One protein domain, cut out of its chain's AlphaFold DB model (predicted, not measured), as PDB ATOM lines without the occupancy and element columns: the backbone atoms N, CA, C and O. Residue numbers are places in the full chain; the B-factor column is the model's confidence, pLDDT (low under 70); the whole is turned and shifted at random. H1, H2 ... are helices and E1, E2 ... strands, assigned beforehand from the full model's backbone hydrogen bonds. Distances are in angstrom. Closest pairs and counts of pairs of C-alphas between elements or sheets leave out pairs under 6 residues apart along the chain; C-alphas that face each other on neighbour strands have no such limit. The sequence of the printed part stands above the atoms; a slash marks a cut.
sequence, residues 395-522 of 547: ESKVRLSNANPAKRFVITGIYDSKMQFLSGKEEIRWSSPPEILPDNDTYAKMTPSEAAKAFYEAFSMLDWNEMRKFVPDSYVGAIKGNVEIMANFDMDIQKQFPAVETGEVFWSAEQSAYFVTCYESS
ATOM      1  N   GLU A 395      27.520  24.605   9.962       87.81
ATOM      2  CA  GLU A 395      27.042  24.668  11.340       87.81
ATOM      3  C   GLU A 395      28.170  25.172  12.243       87.81
ATOM      4  O   GLU A 395      29.275  24.607  12.261       87.81
ATOM      5  N   SER A 396      27.860  26.205  13.019       88.19
ATOM      6  CA  SER A 396      28.682  26.712  14.110       88.19
ATOM      7  C   SER A 396      27.909  26.666  15.430       88.19
ATOM      8  O   SER A 396      26.686  26.536  15.466       88.19
ATOM      9  N   LYS A 397      28.630  26.724  16.548       91.12
ATOM     10  CA  LYS A 397      28.055  26.846  17.887       91.12
ATOM     11  C   LYS A 397      28.585  28.117  18.527       91.12
ATOM     12  O   LYS A 397      29.791  28.286  18.674       91.12
ATOM     13  N   VAL A 398      27.693  29.021  18.902       93.06
ATOM     14  CA  VAL A 398      28.042  30.290  19.543       93.06
ATOM     15  C   VAL A 398      27.868  30.149  21.045       93.06
ATOM     16  O   VAL A 398      26.810  29.732  21.510       93.06
ATOM     17  N   ARG A 399      28.902  30.505  21.809       94.19
ATOM     18  CA  ARG A 399      28.874  30.496  23.273       94.19
ATOM     19  C   ARG A 399      28.490  31.868  23.801       94.19
ATOM     20  O   ARG A 399      29.201  32.847  23.561       94.19
ATOM     21  N   LEU A 400      27.411  31.929  24.574       95.62
ATOM     22  CA  LEU A 400      26.873  33.148  25.163       95.62
ATOM     23  C   LEU A 400      26.871  33.087  26.688       95.62
ATOM     24  O   LEU A 400      26.497  32.083  27.293       95.62
ATOM     25  N   SER A 401      27.225  34.205  27.316       94.06
ATOM     26  CA  SER A 401      27.141  34.372  28.766       94.06
ATOM     27  C   SER A 401      26.420  35.664  29.122       94.06
ATOM     28  O   SER A 401      26.691  36.715  28.545       94.06
ATOM     29  N   ASN A 402      25.513  35.595  30.094       94.94
ATOM     30  CA  ASN A 402      24.912  36.758  30.753       94.94
ATOM     31  C   ASN A 402      25.451  36.960  32.182       94.94
ATOM     32  O   ASN A 402      24.941  37.800  32.931       94.94
ATOM     33  N   ALA A 403      26.491  36.212  32.569       92.81
ATOM     34  CA  ALA A 403      27.165  36.322  33.860       92.81
ATOM     35  C   ALA A 403      28.086  37.554  33.895       92.81
ATOM     36  O   ALA A 403      29.294  37.467  34.086       92.81
ATOM     37  N   ASN A 404      27.499  38.728  33.681       93.19
ATOM     38  CA  ASN A 404      28.183  40.012  33.635       93.19
ATOM     39  C   ASN A 404      27.344  41.101  34.343       93.19
ATOM     40  O   ASN A 404      26.169  40.868  34.649       93.19
ATOM     41  N   PRO A 405      27.918  42.283  34.648       94.00
ATOM     42  CA  PRO A 405      27.199  43.369  35.322       94.00
ATOM     43  C   PRO A 405      25.988  43.897  34.543       94.00
ATOM     44  O   PRO A 405      25.014  44.308  35.163       94.00
ATOM     45  N   ALA A 406      26.028  43.840  33.209       93.94
ATOM     46  CA  ALA A 406      24.943  44.277  32.333       93.94
ATOM     47  C   ALA A 406      23.793  43.257  32.218       93.94
ATOM     48  O   ALA A 406      22.739  43.584  31.681       93.94
ATOM     49  N   LYS A 407      23.961  42.027  32.733       95.81
ATOM     50  CA  LYS A 407      22.942  40.957  32.764       95.81
ATOM     51  C   LYS A 407      22.329  40.596  31.405       95.81
ATOM     52  O   LYS A 407      21.286  39.957  31.351       95.81
ATOM     53  N   ARG A 408      23.005  40.945  30.311       95.62
ATOM     54  CA  ARG A 408      22.618  40.631  28.931       95.62
ATOM     55  C   ARG A 408      23.561  39.599  28.332       95.62
ATOM     56  O   ARG A 408      24.726  39.529  28.731       95.62
ATOM     57  N   PHE A 409      23.070  38.806  27.385       97.25
ATOM     58  CA  PHE A 409      23.903  37.825  26.698       97.25
ATOM     59  C   PHE A 409      24.949  38.517  25.822       97.25
ATOM     60  O   PHE A 409      24.633  39.390  25.016       97.25
ATOM     61  N   VAL A 410      26.200  38.104  25.994       95.81
ATOM     62  CA  VAL A 410      27.326  38.465  25.131       95.81
ATOM     63  C   VAL A 410      28.008  37.213  24.616       95.81
ATOM     64  O   VAL A 410      28.029  36.185  25.296       95.81
ATOM     65  N   ILE A 411      28.581  37.305  23.422       94.12
ATOM     66  CA  ILE A 411      29.329  36.224  22.801       94.12
ATOM     67  C   ILE A 411      30.718  36.156  23.429       94.12
ATOM     68  O   ILE A 411      31.413  37.157  23.600       94.12
ATOM     69  N   THR A 412      31.114  34.938  23.772       91.06
ATOM     70  CA  THR A 412      32.394  34.624  24.422       91.06
ATOM     71  C   THR A 412      33.189  33.566  23.656       91.06
ATOM     72  O   THR A 412      34.312  33.245  24.034       91.06
ATOM     73  N   GLY A 413      32.636  33.019  22.570       89.06
ATOM     74  CA  GLY A 413      33.320  32.077  21.689       89.06
ATOM     75  C   GLY A 413      32.441  31.645  20.519       89.06
ATOM     76  O   GLY A 413      31.214  31.675  20.616       89.06
ATOM     77  N   ILE A 414      33.080  31.247  19.420       87.62
ATOM     78  CA  ILE A 414      32.433  30.653  18.248       87.62
ATOM     79  C   ILE A 414      33.189  29.369  17.913       87.62
ATOM     80  O   ILE A 414      34.409  29.376  17.748       87.62
ATOM     81  N   TYR A 415      32.446  28.277  17.826       85.38
ATOM     82  CA  TYR A 415      32.952  26.926  17.679       85.38
ATOM     83  C   TYR A 415      32.381  26.294  16.421       85.38
ATOM     84  O   TYR A 415      31.343  26.704  15.902       85.38
ATOM     85  N   ASP A 416      33.050  25.264  15.941       80.50
ATOM     86  CA  ASP A 416      32.497  24.386  14.933       80.50
ATOM     87  C   ASP A 416      31.483  23.400  15.555       80.50
ATOM     88  O   ASP A 416      31.303  23.324  16.775       80.50
ATOM     89  N   SER A 417      30.809  22.615  14.715       80.75
ATOM     90  CA  SER A 417      29.851  21.594  15.164       80.75
ATOM     91  C   SER A 417      30.426  20.537  16.126       80.75
ATOM     92  O   SER A 417      29.655  19.907  16.849       80.75
ATOM     93  N   LYS A 418      31.754  20.355  16.183       81.69
ATOM     94  CA  LYS A 418      32.457  19.440  17.098       81.69
ATOM     95  C   LYS A 418      32.987  20.140  18.356       81.69
ATOM     96  O   LYS A 418      33.762  19.534  19.092       81.69
ATOM     97  N   MET A 419      32.567  21.380  18.624       81.06
ATOM     98  CA  MET A 419      33.011  22.192  19.766       81.06
ATOM     99  C   MET A 419      34.509  22.539  19.735       81.06
ATOM    100  O   MET A 419      35.105  22.822  20.773       81.06
ATOM    101  N   GLN A 420      35.126  22.557  18.550       77.75
ATOM    102  CA  GLN A 420      36.486  23.067  18.360       77.75
ATOM    103  C   GLN A 420      36.437  24.544  17.954       77.75
ATOM    104  O   GLN A 420      35.536  24.960  17.226       77.75
ATOM    105  N   PHE A 421      37.388  25.358  18.422       68.75
ATOM    106  CA  PHE A 421      37.479  26.760  18.002       68.75
ATOM    107  C   PHE A 421      37.708  26.853  16.489       68.75
ATOM    108  O   PHE A 421      38.525  26.122  15.927       68.75
ATOM    109  N   LEU A 422      37.009  27.773  15.823       62.66
ATOM    110  CA  LEU A 422      37.290  28.084  14.421       62.66
ATOM    111  C   LEU A 422      38.633  28.844  14.340       62.66
ATOM    112  O   LEU A 422      38.793  29.849  15.028       62.66
ATOM    113  N   SER A 423      39.594  28.366  13.524       42.72
ATOM    114  CA  SER A 423      40.954  28.942  13.341       42.72
ATOM    115  C   SER A 423      41.014  30.464  13.436       42.72
ATOM    116  O   SER A 423      40.216  31.157  12.804       42.72
ATOM    117  N   GLY A 424      42.022  30.973  14.149       50.41
ATOM    118  CA  GLY A 424      42.297  32.407  14.293       50.41
ATOM    119  C   GLY A 424      41.374  33.125  15.281       50.41
ATOM    120  O   GLY A 424      41.621  34.276  15.625       50.41
ATOM    121  N   LYS A 425      40.333  32.451  15.782       52.62
ATOM    122  CA  LYS A 425      39.457  32.947  16.840       52.62
ATOM    123  C   LYS A 425      39.721  32.135  18.102       52.62
ATOM    124  O   LYS A 425      39.081  31.115  18.347       52.62
ATOM    125  N   GLU A 426      40.686  32.582  18.908       52.53
ATOM    126  CA  GLU A 426      40.696  32.220  20.331       52.53
ATOM    127  C   GLU A 426      39.353  32.626  20.978       52.53
ATOM    128  O   GLU A 426      38.511  33.275  20.347       52.53
ATOM    129  N   GLU A 427      39.128  32.256  22.243       65.69
ATOM    130  CA  GLU A 427      38.006  32.798  23.017       65.69
ATOM    131  C   GLU A 427      37.814  34.295  22.755       65.69
ATOM    132  O   GLU A 427      38.773  35.070  22.754       65.69
ATOM    133  N   ILE A 428      36.564  34.716  22.561       79.81
ATOM    134  CA  ILE A 428      36.252  36.136  22.425       79.81
ATOM    135  C   ILE A 428      36.422  36.752  23.816       79.81
ATOM    136  O   ILE A 428      35.527  36.696  24.665       79.81
ATOM    137  N   ARG A 429      37.627  37.273  24.070       77.69
ATOM    138  CA  ARG A 429      38.036  37.802  25.371       77.69
ATOM    139  C   ARG A 429      37.529  39.225  25.558       77.69
ATOM    140  O   ARG A 429      37.901  40.147  24.837       77.69
ATOM    141  N   TRP A 430      36.739  39.404  26.606       83.38
ATOM    142  CA  TRP A 430      36.306  40.709  27.085       83.38
ATOM    143  C   TRP A 430      37.366  41.278  28.034       83.38
ATOM    144  O   TRP A 430      37.509  40.823  29.166       83.38
ATOM    145  N   SER A 431      38.128  42.279  27.581       79.00
ATOM    146  CA  SER A 431      39.161  42.948  28.395       79.00
ATOM    147  C   SER A 431      38.577  43.796  29.535       79.00
ATOM    148  O   SER A 431      39.263  44.108  30.512       79.00
ATOM    149  N   SER A 432      37.302  44.165  29.413       84.00
ATOM    150  CA  SER A 432      36.482  44.816  30.431       84.00
ATOM    151  C   SER A 432      35.079  44.204  30.420       84.00
ATOM    152  O   SER A 432      34.647  43.724  29.369       84.00
ATOM    153  N   PRO A 433      34.350  44.217  31.550       87.50
ATOM    154  CA  PRO A 433      32.964  43.772  31.565       87.50
ATOM    155  C   PRO A 433      32.118  44.544  30.536       87.50
ATOM    156  O   PRO A 433      32.348  45.745  30.375       87.50
ATOM    157  N   PRO A 434      31.137  43.892  29.883       90.56
ATOM    158  CA  PRO A 434      30.199  44.560  28.986       90.56
ATOM    159  C   PRO A 434      29.572  45.801  29.631       90.56
ATOM    160  O   PRO A 434      29.116  45.747  30.777       90.56
ATOM    161  N   GLU A 435      29.543  46.909  28.889       90.94
ATOM    162  CA  GLU A 435      28.911  48.149  29.337       90.94
ATOM    163  C   GLU A 435      27.392  47.972  29.502       90.94
ATOM    164  O   GLU A 435      26.741  47.228  28.757       90.94
ATOM    165  N   ILE A 436      26.839  48.683  30.490       93.69
ATOM    166  CA  ILE A 436      25.396  48.829  30.682       93.69
ATOM    167  C   ILE A 436      24.907  49.895  29.698       93.69
ATOM    168  O   ILE A 436      25.184  51.080  29.869       93.69
ATOM    169  N   LEU A 437      24.198  49.457  28.662       93.25
ATOM    170  CA  LEU A 437      23.692  50.322  27.596       93.25
ATOM    171  C   LEU A 437      22.517  51.206  28.072       93.25
ATOM    172  O   LEU A 437      21.810  50.830  29.009       93.25
ATOM    173  N   PRO A 438      22.229  52.342  27.411       94.25
ATOM    174  CA  PRO A 438      21.034  53.140  27.707       94.25
ATOM    175  C   PRO A 438      19.715  52.358  27.577       94.25
ATOM    176  O   PRO A 438      18.765  52.612  28.310       94.25
ATOM    177  N   ASP A 439      19.671  51.385  26.669       93.62
ATOM    178  CA  ASP A 439      18.552  50.487  26.376       93.62
ATOM    179  C   ASP A 439      18.823  49.043  26.847       93.62
ATOM    180  O   ASP A 439      18.256  48.081  26.322       93.62
ATOM    181  N   ASN A 440      19.680  48.873  27.861       94.50
ATOM    182  CA  ASN A 440      20.148  47.569  28.340       94.50
ATOM    183  C   ASN A 440      19.017  46.593  28.682       94.50
ATOM    184  O   ASN A 440      19.153  45.400  28.428       94.50
ATOM    185  N   ASP A 441      17.904  47.085  29.227       95.00
ATOM    186  CA  ASP A 441      16.750  46.258  29.593       95.00
ATOM    187  C   ASP A 441      16.153  45.505  28.399       95.00
ATOM    188  O   ASP A 441      15.609  44.415  28.574       95.00
ATOM    189  N   THR A 442      16.260  46.058  27.188       95.38
ATOM    190  CA  THR A 442      15.837  45.387  25.955       95.38
ATOM    191  C   THR A 442      16.736  44.184  25.674       95.38
ATOM    192  O   THR A 442      16.246  43.072  25.491       95.38
ATOM    193  N   TYR A 443      18.056  44.373  25.735       95.50
ATOM    194  CA  TYR A 443      19.043  43.314  25.488       95.50
ATOM    195  C   TYR A 443      19.109  42.275  26.610       95.50
ATOM    196  O   TYR A 443      19.357  41.100  26.357       95.50
ATOM    197  N   ALA A 444      18.870  42.678  27.858       94.75
ATOM    198  CA  ALA A 444      18.856  41.781  29.010       94.75
ATOM    199  C   ALA A 444      17.666  40.808  28.992       94.75
ATOM    200  O   ALA A 444      17.732  39.751  29.617       94.75
ATOM    201  N   LYS A 445      16.589  41.147  28.270       97.06
ATOM    202  CA  LYS A 445      15.414  40.283  28.082       97.06
ATOM    203  C   LYS A 445      15.566  39.285  26.936       97.06
ATOM    204  O   LYS A 445      14.746  38.375  26.850       97.06
ATOM    205  N   MET A 446      16.577  39.444  26.080       97.75
ATOM    206  CA  MET A 446      16.816  38.514  24.980       97.75
ATOM    207  C   MET A 446      17.130  37.118  25.514       97.75
ATOM    208  O   MET A 446      17.888  36.939  26.467       97.75
ATOM    209  N   THR A 447      16.584  36.115  24.846       97.50
ATOM    210  CA  THR A 447      17.035  34.730  24.949       97.50
ATOM    211  C   THR A 447      18.424  34.568  24.315       97.50
ATOM    212  O   THR A 447      18.844  35.407  23.508       97.50
ATOM    213  N   PRO A 448      19.157  33.475  24.611       97.25
ATOM    214  CA  PRO A 448      20.422  33.190  23.936       97.25
ATOM    215  C   PRO A 448      20.301  33.179  22.403       97.25
ATOM    216  O   PRO A 448      21.162  33.737  21.726       97.25
ATOM    217  N   SER A 449      19.225  32.599  21.854       96.75
ATOM    218  CA  SER A 449      18.991  32.563  20.403       96.75
ATOM    219  C   SER A 449      18.747  33.944  19.814       96.75
ATOM    220  O   SER A 449      19.321  34.265  18.778       96.75
ATOM    221  N   GLU A 450      17.939  34.782  20.466       96.94
ATOM    222  CA  GLU A 450      17.697  36.154  20.000       96.94
ATOM    223  C   GLU A 450      18.990  36.972  19.991       96.94
ATOM    224  O   GLU A 450      19.257  37.667  19.015       96.94
ATOM    225  N   ALA A 451      19.832  36.832  21.019       96.62
ATOM    226  CA  ALA A 451      21.122  37.514  21.073       96.62
ATOM    227  C   ALA A 451      22.094  37.024  19.982       96.62
ATOM    228  O   ALA A 451      22.762  37.835  19.342       96.62
ATOM    229  N   ALA A 452      22.161  35.710  19.733       95.12
ATOM    230  CA  ALA A 452      22.981  35.154  18.655       95.12
ATOM    231  C   ALA A 452      22.499  35.626  17.274       95.12
ATOM    232  O   ALA A 452      23.307  36.033  16.440       95.12
ATOM    233  N   LYS A 453      21.182  35.618  17.045       94.62
ATOM    234  CA  LYS A 453      20.572  36.081  15.797       94.62
ATOM    235  C   LYS A 453      20.822  37.571  15.562       94.62
ATOM    236  O   LYS A 453      21.302  37.926  14.490       94.62
ATOM    237  N   ALA A 454      20.584  38.415  16.566       94.94
ATOM    238  CA  ALA A 454      20.818  39.856  16.477       94.94
ATOM    239  C   ALA A 454      22.288  40.185  16.165       94.94
ATOM    240  O   ALA A 454      22.569  41.067  15.355       94.94
ATOM    241  N   PHE A 455      23.236  39.436  16.741       93.94
ATOM    242  CA  PHE A 455      24.648  39.565  16.387       93.94
ATOM    243  C   PHE A 455      24.916  39.266  14.905       93.94
ATOM    244  O   PHE A 455      25.600  40.050  14.248       93.94
ATOM    245  N   TYR A 456      24.404  38.155  14.369       90.25
ATOM    246  CA  TYR A 456      24.631  37.798  12.964       90.25
ATOM    247  C   TYR A 456      23.897  38.720  11.986       90.25
ATOM    248  O   TYR A 456      24.437  39.019  10.922       90.25
ATOM    249  N   GLU A 457      22.714  39.218  12.346       91.81
ATOM    250  CA  GLU A 457      22.010  40.252  11.579       91.81
ATOM    251  C   GLU A 457      22.851  41.532  11.507       91.81
ATOM    252  O   GLU A 457      23.152  42.000  10.408       91.81
ATOM    253  N   ALA A 458      23.336  42.024  12.653       92.25
ATOM    254  CA  ALA A 458      24.235  43.174  12.714       92.25
ATOM    255  C   ALA A 458      25.526  42.946  11.907       92.25
ATOM    256  O   ALA A 458      25.950  43.823  11.159       92.25
ATOM    257  N   PHE A 459      26.114  41.749  11.997       87.19
ATOM    258  CA  PHE A 459      27.299  41.357  11.232       87.19
ATOM    259  C   PHE A 459      27.048  41.374   9.717       87.19
ATOM    260  O   PHE A 459      27.838  41.954   8.979       87.19
ATOM    261  N   SER A 460      25.927  40.815   9.253       85.38
ATOM    262  CA  SER A 460      25.558  40.797   7.828       85.38
ATOM    263  C   SER A 460      25.294  42.195   7.256       85.38
ATOM    264  O   SER A 460      25.580  42.456   6.088       85.38
ATOM    265  N   MET A 461      24.789  43.110   8.090       88.31
ATOM    266  CA  MET A 461      24.521  44.504   7.728       88.31
ATOM    267  C   MET A 461      25.733  45.424   7.920       88.31
ATOM    268  O   MET A 461      25.643  46.602   7.575       88.31
ATOM    269  N   LEU A 462      26.849  44.911   8.453       86.94
ATOM    270  CA  LEU A 462      28.010  45.704   8.869       86.94
ATOM    271  C   LEU A 462      27.649  46.811   9.885       86.94
ATOM    272  O   LEU A 462      28.274  47.874   9.914       86.94
ATOM    273  N   ASP A 463      26.643  46.580  10.735       92.75
ATOM    274  CA  ASP A 463      26.269  47.507  11.805       92.75
ATOM    275  C   ASP A 463      27.219  47.346  12.996       92.75
ATOM    276  O   ASP A 463      26.970  46.618  13.963       92.75
ATOM    277  N   TRP A 464      28.340  48.061  12.928       91.75
ATOM    278  CA  TRP A 464      29.375  48.036  13.957       91.75
ATOM    279  C   TRP A 464      28.863  48.438  15.340       91.75
ATOM    280  O   TRP A 464      29.371  47.950  16.347       91.75
ATOM    281  N   ASN A 465      27.882  49.340  15.415       92.62
ATOM    282  CA  ASN A 465      27.354  49.815  16.691       92.62
ATOM    283  C   ASN A 465      26.467  48.761  17.342       92.62
ATOM    284  O   ASN A 465      26.576  48.539  18.548       92.62
ATOM    285  N   GLU A 466      25.638  48.082  16.553       95.56
ATOM    286  CA  GLU A 466      24.826  46.971  17.034       95.56
ATOM    287  C   GLU A 466      25.697  45.760  17.392       95.56
ATOM    288  O   GLU A 466      25.532  45.166  18.458       95.56
ATOM    289  N   MET A 467      26.717  45.449  16.587       93.06
ATOM    290  CA  MET A 467      27.658  44.363  16.878       93.06
ATOM    291  C   MET A 467      28.386  44.544  18.216       93.06
ATOM    292  O   MET A 467      28.483  43.583  18.980       93.06
ATOM    293  N   ARG A 468      28.857  45.761  18.540       93.38
ATOM    294  CA  ARG A 468      29.544  46.080  19.818       93.38
ATOM    295  C   ARG A 468      28.715  45.768  21.055       93.38
ATOM    296  O   ARG A 468      29.247  45.641  22.157       93.38
ATOM    297  N   LYS A 469      27.401  45.623  20.899       94.81
ATOM    298  CA  LYS A 469      26.554  45.157  21.985       94.81
ATOM    299  C   LYS A 469      26.938  43.713  22.300       94.81
ATOM    300  O   LYS A 469      27.220  43.408  23.449       94.81
ATOM    301  N   PHE A 470      27.086  42.826  21.327       95.31
ATOM    302  CA  PHE A 470      27.260  41.389  21.573       95.31
ATOM    303  C   PHE A 470      28.712  40.908  21.688       95.31
ATOM    304  O   PHE A 470      28.932  39.829  22.236       95.31
ATOM    305  N   VAL A 471      29.688  41.677  21.205       92.75
ATOM    306  CA  VAL A 471      31.123  41.326  21.156       92.75
ATOM    307  C   VAL A 471      31.996  42.509  21.607       92.75
ATOM    308  O   VAL A 471      31.539  43.648  21.535       92.75
ATOM    309  N   PRO A 472      33.241  42.286  22.074       89.06
ATOM    310  CA  PRO A 472      34.122  43.375  22.491       89.06
ATOM    311  C   PRO A 472      34.564  44.234  21.299       89.06
ATOM    312  O   PRO A 472      34.671  43.745  20.173       89.06
ATOM    313  N   ASP A 473      34.905  45.499  21.567       83.38
ATOM    314  CA  ASP A 473      35.346  46.464  20.548       83.38
ATOM    315  C   ASP A 473      36.505  45.954  19.688       83.38
ATOM    316  O   ASP A 473      36.510  46.172  18.480       83.38
ATOM    317  N   SER A 474      37.453  45.228  20.285       76.31
ATOM    318  CA  SER A 474      38.589  44.639  19.567       76.31
ATOM    319  C   SER A 474      38.159  43.627  18.504       76.31
ATOM    320  O   SER A 474      38.753  43.562  17.433       76.31
ATOM    321  N   TYR A 475      37.106  42.851  18.768       82.25
ATOM    322  CA  TYR A 475      36.582  41.882  17.807       82.25
ATOM    323  C   TYR A 475      35.873  42.589  16.644       82.25
ATOM    324  O   TYR A 475      36.029  42.194  15.490       82.25
ATOM    325  N   VAL A 476      35.136  43.669  16.930       83.81
ATOM    326  CA  VAL A 476      34.524  44.517  15.894       83.81
ATOM    327  C   VAL A 476      35.598  45.212  15.053       83.81
ATOM    328  O   VAL A 476      35.480  45.226  13.832       83.81
ATOM    329  N   GLY A 477      36.659  45.727  15.682       73.06
ATOM    330  CA  GLY A 477      37.807  46.335  15.002       73.06
ATOM    331  C   GLY A 477      38.494  45.375  14.030       73.06
ATOM    332  O   GLY A 477      38.690  45.724  12.870       73.06
ATOM    333  N   ALA A 478      38.748  44.132  14.452       69.44
ATOM    334  CA  ALA A 478      39.340  43.108  13.589       69.44
ATOM    335  C   ALA A 478      38.473  42.790  12.354       69.44
ATOM    336  O   ALA A 478      38.986  42.660  11.246       69.44
ATOM    337  N   ILE A 479      37.149  42.694  12.525       77.00
ATOM    338  CA  ILE A 479      36.229  42.470  11.400       77.00
ATOM    339  C   ILE A 479      36.199  43.685  10.475       77.00
ATOM    340  O   ILE A 479      36.250  43.516   9.261       77.00
ATOM    341  N   LYS A 480      36.124  44.895  11.037       76.06
ATOM    342  CA  LYS A 480      36.115  46.146  10.275       76.06
ATOM    343  C   LYS A 480      37.379  46.283   9.425       76.06
ATOM    344  O   LYS A 480      37.254  46.552   8.239       76.06
ATOM    345  N   GLY A 481      38.548  45.976   9.990       65.75
ATOM    346  CA  GLY A 481      39.813  45.954   9.254       65.75
ATOM    347  C   GLY A 481      39.807  44.962   8.086       65.75
ATOM    348  O   GLY A 481      40.181  45.320   6.974       65.75
ATOM    349  N   ASN A 482      39.300  43.741   8.295       65.94
ATOM    350  CA  ASN A 482      39.151  42.764   7.207       65.94
ATOM    351  C   ASN A 482      38.174  43.246   6.126       65.94
ATOM    352  O   ASN A 482      38.428  43.071   4.939       65.94
ATOM    353  N   VAL A 483      37.063  43.869   6.523       71.06
ATOM    354  CA  VAL A 483      36.067  44.419   5.599       71.06
ATOM    355  C   VAL A 483      36.625  45.591   4.795       71.06
ATOM    356  O   VAL A 483      36.341  45.685   3.610       71.06
ATOM    357  N   GLU A 484      37.438  46.459   5.391       66.50
ATOM    358  CA  GLU A 484      38.098  47.566   4.689       66.50
ATOM    359  C   GLU A 484      39.135  47.059   3.688       66.50
ATOM    360  O   GLU A 484      39.174  47.533   2.553       66.50
ATOM    361  N   ILE A 485      39.901  46.029   4.061       63.19
ATOM    362  CA  ILE A 485      40.773  45.312   3.126       63.19
ATOM    363  C   ILE A 485      39.940  44.783   1.949       63.19
ATOM    364  O   ILE A 485      40.273  45.057   0.803       63.19
ATOM    365  N   MET A 486      38.811  44.116   2.214       64.06
ATOM    366  CA  MET A 486      37.911  43.611   1.168       64.06
ATOM    367  C   MET A 486      37.269  44.724   0.320       64.06
ATOM    368  O   MET A 486      37.034  44.524  -0.871       64.06
ATOM    369  N   ALA A 487      36.982  45.891   0.902       63.41
ATOM    370  CA  ALA A 487      36.359  47.021   0.208       63.41
ATOM    371  C   ALA A 487      37.295  47.621  -0.846       63.41
ATOM    372  O   ALA A 487      36.835  48.034  -1.909       63.41
ATOM    373  N   ASN A 488      38.606  47.587  -0.593       56.66
ATOM    374  CA  ASN A 488      39.622  47.989  -1.566       56.66
ATOM    375  C   ASN A 488      39.659  47.076  -2.809       56.66
ATOM    376  O   ASN A 488      40.322  47.410  -3.787       56.66
ATOM    377  N   PHE A 489      38.936  45.951  -2.800       54.47
ATOM    378  CA  PHE A 489      38.925  44.960  -3.877       54.47
ATOM    379  C   PHE A 489      37.633  44.949  -4.713       54.47
ATOM    380  O   PHE A 489      37.368  43.963  -5.400       54.47
ATOM    381  N   ASP A 490      36.818  46.017  -4.657       61.00
ATOM    382  CA  ASP A 490      35.522  46.144  -5.366       61.00
ATOM    383  C   ASP A 490      34.600  44.924  -5.147       61.00
ATOM    384  O   ASP A 490      33.821  44.489  -6.000       61.00
ATOM    385  N   MET A 491      34.733  44.307  -3.969       67.19
ATOM    386  CA  MET A 491      33.952  43.150  -3.565       67.19
ATOM    387  C   MET A 491      32.650  43.615  -2.918       67.19
ATOM    388  O   MET A 491      32.642  44.447  -2.011       67.19
ATOM    389  N   ASP A 492      31.528  43.022  -3.330       70.81
ATOM    390  CA  ASP A 492      30.244  43.211  -2.654       70.81
ATOM    391  C   ASP A 492      30.257  42.452  -1.320       70.81
ATOM    392  O   ASP A 492      29.846  41.294  -1.232       70.81
ATOM    393  N   ILE A 493      30.797  43.105  -0.291       71.69
ATOM    394  CA  ILE A 493      31.031  42.535   1.038       71.69
ATOM    395  C   ILE A 493      29.736  42.023   1.676       71.69
ATOM    396  O   ILE A 493      29.747  40.981   2.327       71.69
ATOM    397  N   GLN A 494      28.598  42.691   1.463       72.00
ATOM    398  CA  GLN A 494      27.322  42.250   2.038       72.00
ATOM    399  C   GLN A 494      26.893  40.885   1.487       72.00
ATOM    400  O   GLN A 494      26.345  40.066   2.224       72.00
ATOM    401  N   LYS A 495      27.203  40.590   0.217       70.44
ATOM    402  CA  LYS A 495      26.938  39.273  -0.386       70.44
ATOM    403  C   LYS A 495      27.889  38.167   0.080       70.44
ATOM    404  O   LYS A 495      27.622  37.002  -0.211       70.44
ATOM    405  N   GLN A 496      28.958  38.508   0.803       71.62
ATOM    406  CA  GLN A 496      29.930  37.549   1.339       71.62
ATOM    407  C   GLN A 496      29.458  36.902   2.645       71.62
ATOM    408  O   GLN A 496      30.000  35.871   3.045       71.62
ATOM    409  N   PHE A 497      28.465  37.475   3.331       75.69
ATOM    410  CA  PHE A 497      27.997  36.943   4.609       75.69
ATOM    411  C   PHE A 497      26.817  35.985   4.428       75.69
ATOM    412  O   PHE A 497      25.883  36.285   3.683       75.69
ATOM    413  N   PRO A 498      26.836  34.815   5.093       73.62
ATOM    414  CA  PRO A 498      25.712  33.896   5.038       73.62
ATOM    415  C   PRO A 498      24.534  34.459   5.842       73.62
ATOM    416  O   PRO A 498      24.727  35.112   6.870       73.62
ATOM    417  N   ALA A 499      23.311  34.131   5.428       83.12
ATOM    418  CA  ALA A 499      22.178  34.232   6.338       83.12
ATOM    419  C   ALA A 499      22.354  33.187   7.448       83.12
ATOM    420  O   ALA A 499      22.830  32.079   7.183       83.12
ATOM    421  N   VAL A 500      21.981  33.531   8.682       86.94
ATOM    422  CA  VAL A 500      22.132  32.632   9.831       86.94
ATOM    423  C   VAL A 500      20.787  32.348  10.477       86.94
ATOM    424  O   VAL A 500      20.075  33.260  10.896       86.94
ATOM    425  N   GLU A 501      20.470  31.064  10.606       91.38
ATOM    426  CA  GLU A 501      19.341  30.577  11.392       91.38
ATOM    427  C   GLU A 501      19.830  29.979  12.714       91.38
ATOM    428  O   GLU A 501      20.817  29.244  12.759       91.38
ATOM    429  N   THR A 502      19.149  30.282  13.818       92.94
ATOM    430  CA  THR A 502      19.479  29.709  15.132       92.94
ATOM    431  C   THR A 502      18.695  28.426  15.376       92.94
ATOM    432  O   THR A 502      17.481  28.396  15.177       92.94
ATOM    433  N   GLY A 503      19.378  27.395  15.860       92.31
ATOM    434  CA  GLY A 503      18.827  26.095  16.216       92.31
ATOM    435  C   GLY A 503      18.811  25.834  17.718       92.31
ATOM    436  O   GLY A 503      18.424  26.685  18.519       92.31
ATOM    437  N   GLU A 504      19.223  24.619  18.084       94.38
ATOM    438  CA  GLU A 504      19.234  24.128  19.461       94.38
ATOM    439  C   GLU A 504      20.019  25.044  20.406       94.38
ATOM    440  O   GLU A 504      21.122  25.502  20.083       94.38
ATOM    441  N   VAL A 505      19.455  25.241  21.601       96.56
ATOM    442  CA  VAL A 505      20.091  25.934  22.720       96.56
ATOM    443  C   VAL A 505      20.308  24.954  23.859       96.56
ATOM    444  O   VAL A 505      19.357  24.316  24.309       96.56
ATOM    445  N   PHE A 506      21.527  24.889  24.386       95.62
ATOM    446  CA  PHE A 506      21.820  24.100  25.580       95.62
ATOM    447  C   PHE A 506      22.708  24.864  26.563       95.62
ATOM    448  O   PHE A 506      23.458  25.766  26.193       95.62
ATOM    449  N   TRP A 507      22.612  24.509  27.843       95.88
ATOM    450  CA  TRP A 507      23.466  25.042  28.902       95.88
ATOM    451  C   TRP A 507      24.647  24.101  29.152       95.88
ATOM    452  O   TRP A 507      24.451  22.904  29.359       95.88
ATOM    453  N   SER A 508      25.866  24.642  29.182       92.75
ATOM    454  CA  SER A 508      27.060  23.925  29.632       92.75
ATOM    455  C   SER A 508      27.394  24.339  31.061       92.75
ATOM    456  O   SER A 508      27.791  25.478  31.306       92.75
ATOM    457  N   ALA A 509      27.256  23.407  32.007       90.50
ATOM    458  CA  ALA A 509      27.635  23.645  33.399       90.50
ATOM    459  C   ALA A 509      29.149  23.869  33.547       90.50
ATOM    460  O   ALA A 509      29.564  24.767  34.273       90.50
ATOM    461  N   GLU A 510      29.955  23.098  32.813       89.38
ATOM    462  CA  GLU A 510      31.418  23.204  32.803       89.38
ATOM    463  C   GLU A 510      31.882  24.598  32.373       89.38
ATOM    464  O   GLU A 510      32.724  25.203  33.029       89.38
ATOM    465  N   GLN A 511      31.289  25.139  31.307       87.12
ATOM    466  CA  GLN A 511      31.659  26.460  30.798       87.12
ATOM    467  C   GLN A 511      30.834  27.598  31.404       87.12
ATOM    468  O   GLN A 511      31.081  28.761  31.094       87.12
ATOM    469  N   SER A 512      29.847  27.277  32.248       91.56
ATOM    470  CA  SER A 512      28.899  28.238  32.824       91.56
ATOM    471  C   SER A 512      28.322  29.202  31.774       91.56
ATOM    472  O   SER A 512      28.251  30.416  31.984       91.56
ATOM    473  N   ALA A 513      27.939  28.652  30.619       94.19
ATOM    474  CA  ALA A 513      27.495  29.410  29.455       94.19
ATOM    475  C   ALA A 513      26.435  28.651  28.645       94.19
ATOM    476  O   ALA A 513      26.363  27.420  28.670       94.19
ATOM    477  N   TYR A 514      25.634  29.401  27.890       96.69
ATOM    478  CA  TYR A 514      24.733  28.843  26.888       96.69
ATOM    479  C   TYR A 514      25.465  28.647  25.569       96.69
ATOM    480  O   TYR A 514      26.320  29.447  25.195       96.69
ATOM    481  N   PHE A 515      25.075  27.616  24.839       95.94
ATOM    482  CA  PHE A 515      25.479  27.381  23.466       95.94
ATOM    483  C   PHE A 515      24.252  27.432  22.577       95.94
ATOM    484  O   PHE A 515      23.240  26.807  22.886       95.94
ATOM    485  N   VAL A 516      24.361  28.171  21.481       96.50
ATOM    486  CA  VAL A 516      23.345  28.253  20.433       96.50
ATOM    487  C   VAL A 516      23.949  27.673  19.170       96.50
ATOM    488  O   VAL A 516      25.019  28.102  18.737       96.50
ATOM    489  N   THR A 517      23.279  26.690  18.583       94.69
ATOM    490  CA  THR A 517      23.648  26.189  17.259       94.69
ATOM    491  C   THR A 517      23.211  27.202  16.206       94.69
ATOM    492  O   THR A 517      22.088  27.698  16.253       94.69
ATOM    493  N   CYS A 518      24.090  27.523  15.266       91.50
ATOM    494  CA  CYS A 518      23.864  28.482  14.197       91.50
ATOM    495  C   CYS A 518      24.106  27.796  12.852       91.50
ATOM    496  O   CYS A 518      25.167  27.216  12.622       91.50
ATOM    497  N   TYR A 519      23.111  27.862  11.974       89.94
ATOM    498  CA  TYR A 519      23.147  27.318  10.627       89.94
ATOM    499  C   TYR A 519      23.364  28.460   9.643       89.94
ATOM    500  O   TYR A 519      22.484  29.289   9.423       89.94
ATOM    501  N   GLU A 520      24.557  28.508   9.072       86.31
ATOM    502  CA  GLU A 520      24.924  29.423   8.004       86.31
ATOM    503  C   GLU A 520      24.420  28.853   6.676       86.31
ATOM    504  O   GLU A 520      24.761  27.727   6.301       86.31
ATOM    505  N   SER A 521      23.617  29.628   5.947       83.69
ATOM    506  CA  SER A 521      23.178  29.265   4.603       83.69
ATOM    507  C   SER A 521      24.369  29.130   3.655       83.69
ATOM    508  O   SER A 521      25.432  29.716   3.876       83.69
ATOM    509  N   SER A 522      24.175  28.433   2.529       81.75
ATOM    510  CA  SER A 522      25.156  28.492   1.441       81.75
ATOM    511  C   SER A 522      25.413  29.951   1.073       81.75
ATOM    512  O   SER A 522      24.453  30.714   0.911       81.75
TER     513      SER A 522
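AT A GLANCE: This is residues 395 to 522 of the 547 residues of an uncharacterized protein of Planctomycetes bacterium HGW-Planctomycetes-1 (UniProt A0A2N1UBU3). A strongly twisted sheet of four strands has the helix H2 packed on one face, and H3 and then H4 follow H2 in a zigzag that leads away from the sheet. The end of H4 and the turn after it, residues 485 to 490, stick out, and a long stretch with no named element, residues 417 to 439, runs from E2 to the small helix H1. The printed part has 128 residues, with five named helices and four named strands in the order E1 E2 H1 H2 H3 H4 H5 E3 E4. The sheet order is E2 E1 E4 E3, antiparallel throughout, and the class is mixed, helices and strands. The whole is compact, with a radius of gyration of the C-alphas of 14.4 A and spans of 44 by 35 by 23 A.

IN THESE COORDINATES: E1, residues 395 to 401, begins at C-alpha 395 (27.042, 24.668, 11.340) and is 19.9 A long. E2 is residues 410 to 416, 18.1 A. E4, residues 513 to 520, is 21.6 A long and ends at C-alpha 520 (24.924, 29.423, 8.004). E3, residues 500 to 508, is 22.2 A long and bends by 59 degrees at residue 504. H2 is residues 448 to 460, 18.5 A; H3 is residues 464 to 470, 10.3 A. H4, residues 473 to 487, is 20.4 A long and begins at C-alpha 473 (35.346, 46.464, 20.548). H1 is residues 440 to 444, 6.0 A, and H5 is residues 493 to 496, 5.1 A.

HOW THE PARTS SIT: E1 and E4 are antiparallel at 151 degrees, with N 398 and O 516 2.8 A apart, within hydrogen-bond range. E1 and E2 form a hairpin, with N 399 and O 413 at 2.9 A. E3 and E4 form another, with N 503 and O 517 at 2.8 A. H2 is on the sheet, in two layers, a helix on one face of a sheet; its closest C-alphas to E3 are those of Ser 449 and Thr 502, 6.0 A. H2 and H3 form a helical hairpin and touch at Ala 458 and Met 467, whose C-alphas are 5.5 A apart, at a shallow tilt of 20 degrees, opposite ways. H3 only grazes the sheet, with residues 468 to 470. H3 and H4 form a helical hairpin too, at a steep tilt of 38 degrees, opposite ways; H4 touches H3 with residues 476 to 480 alone, the closest C-alphas being those of Arg 468 and Val 476, 6.5 A. H4 is not on the sheet. H4, with residues 483 to 487 alone, and H5 only just touch, only at the corner, with 3 pairs of C-alphas within 8 A, the closest those of Met 486 and Ile 493, 7.0 A. H1 is close to H2 but not clearly touching, the C-alphas of Tyr 443 and Ala 451 being 7.6 A apart. In H1, H2 and H4 every O i to N i+4 pair is within hydrogen-bond range; H3 has 1 of 3, beside 2 of 4 O i to N i+3 pairs, and H5 is too short for an O i to N i+4 pair.

THE WHOLE: The two C-alphas farthest apart, those of Asp 490 and Ala 509, are 45.5 A apart. The printed part has no cut, and the link from E2 to H1, 23 residues, is long. Mean pLDDT of the printed part is 85.1; residues 421 to 427, 478, 481 to 482 and 484 to 491 are under 70.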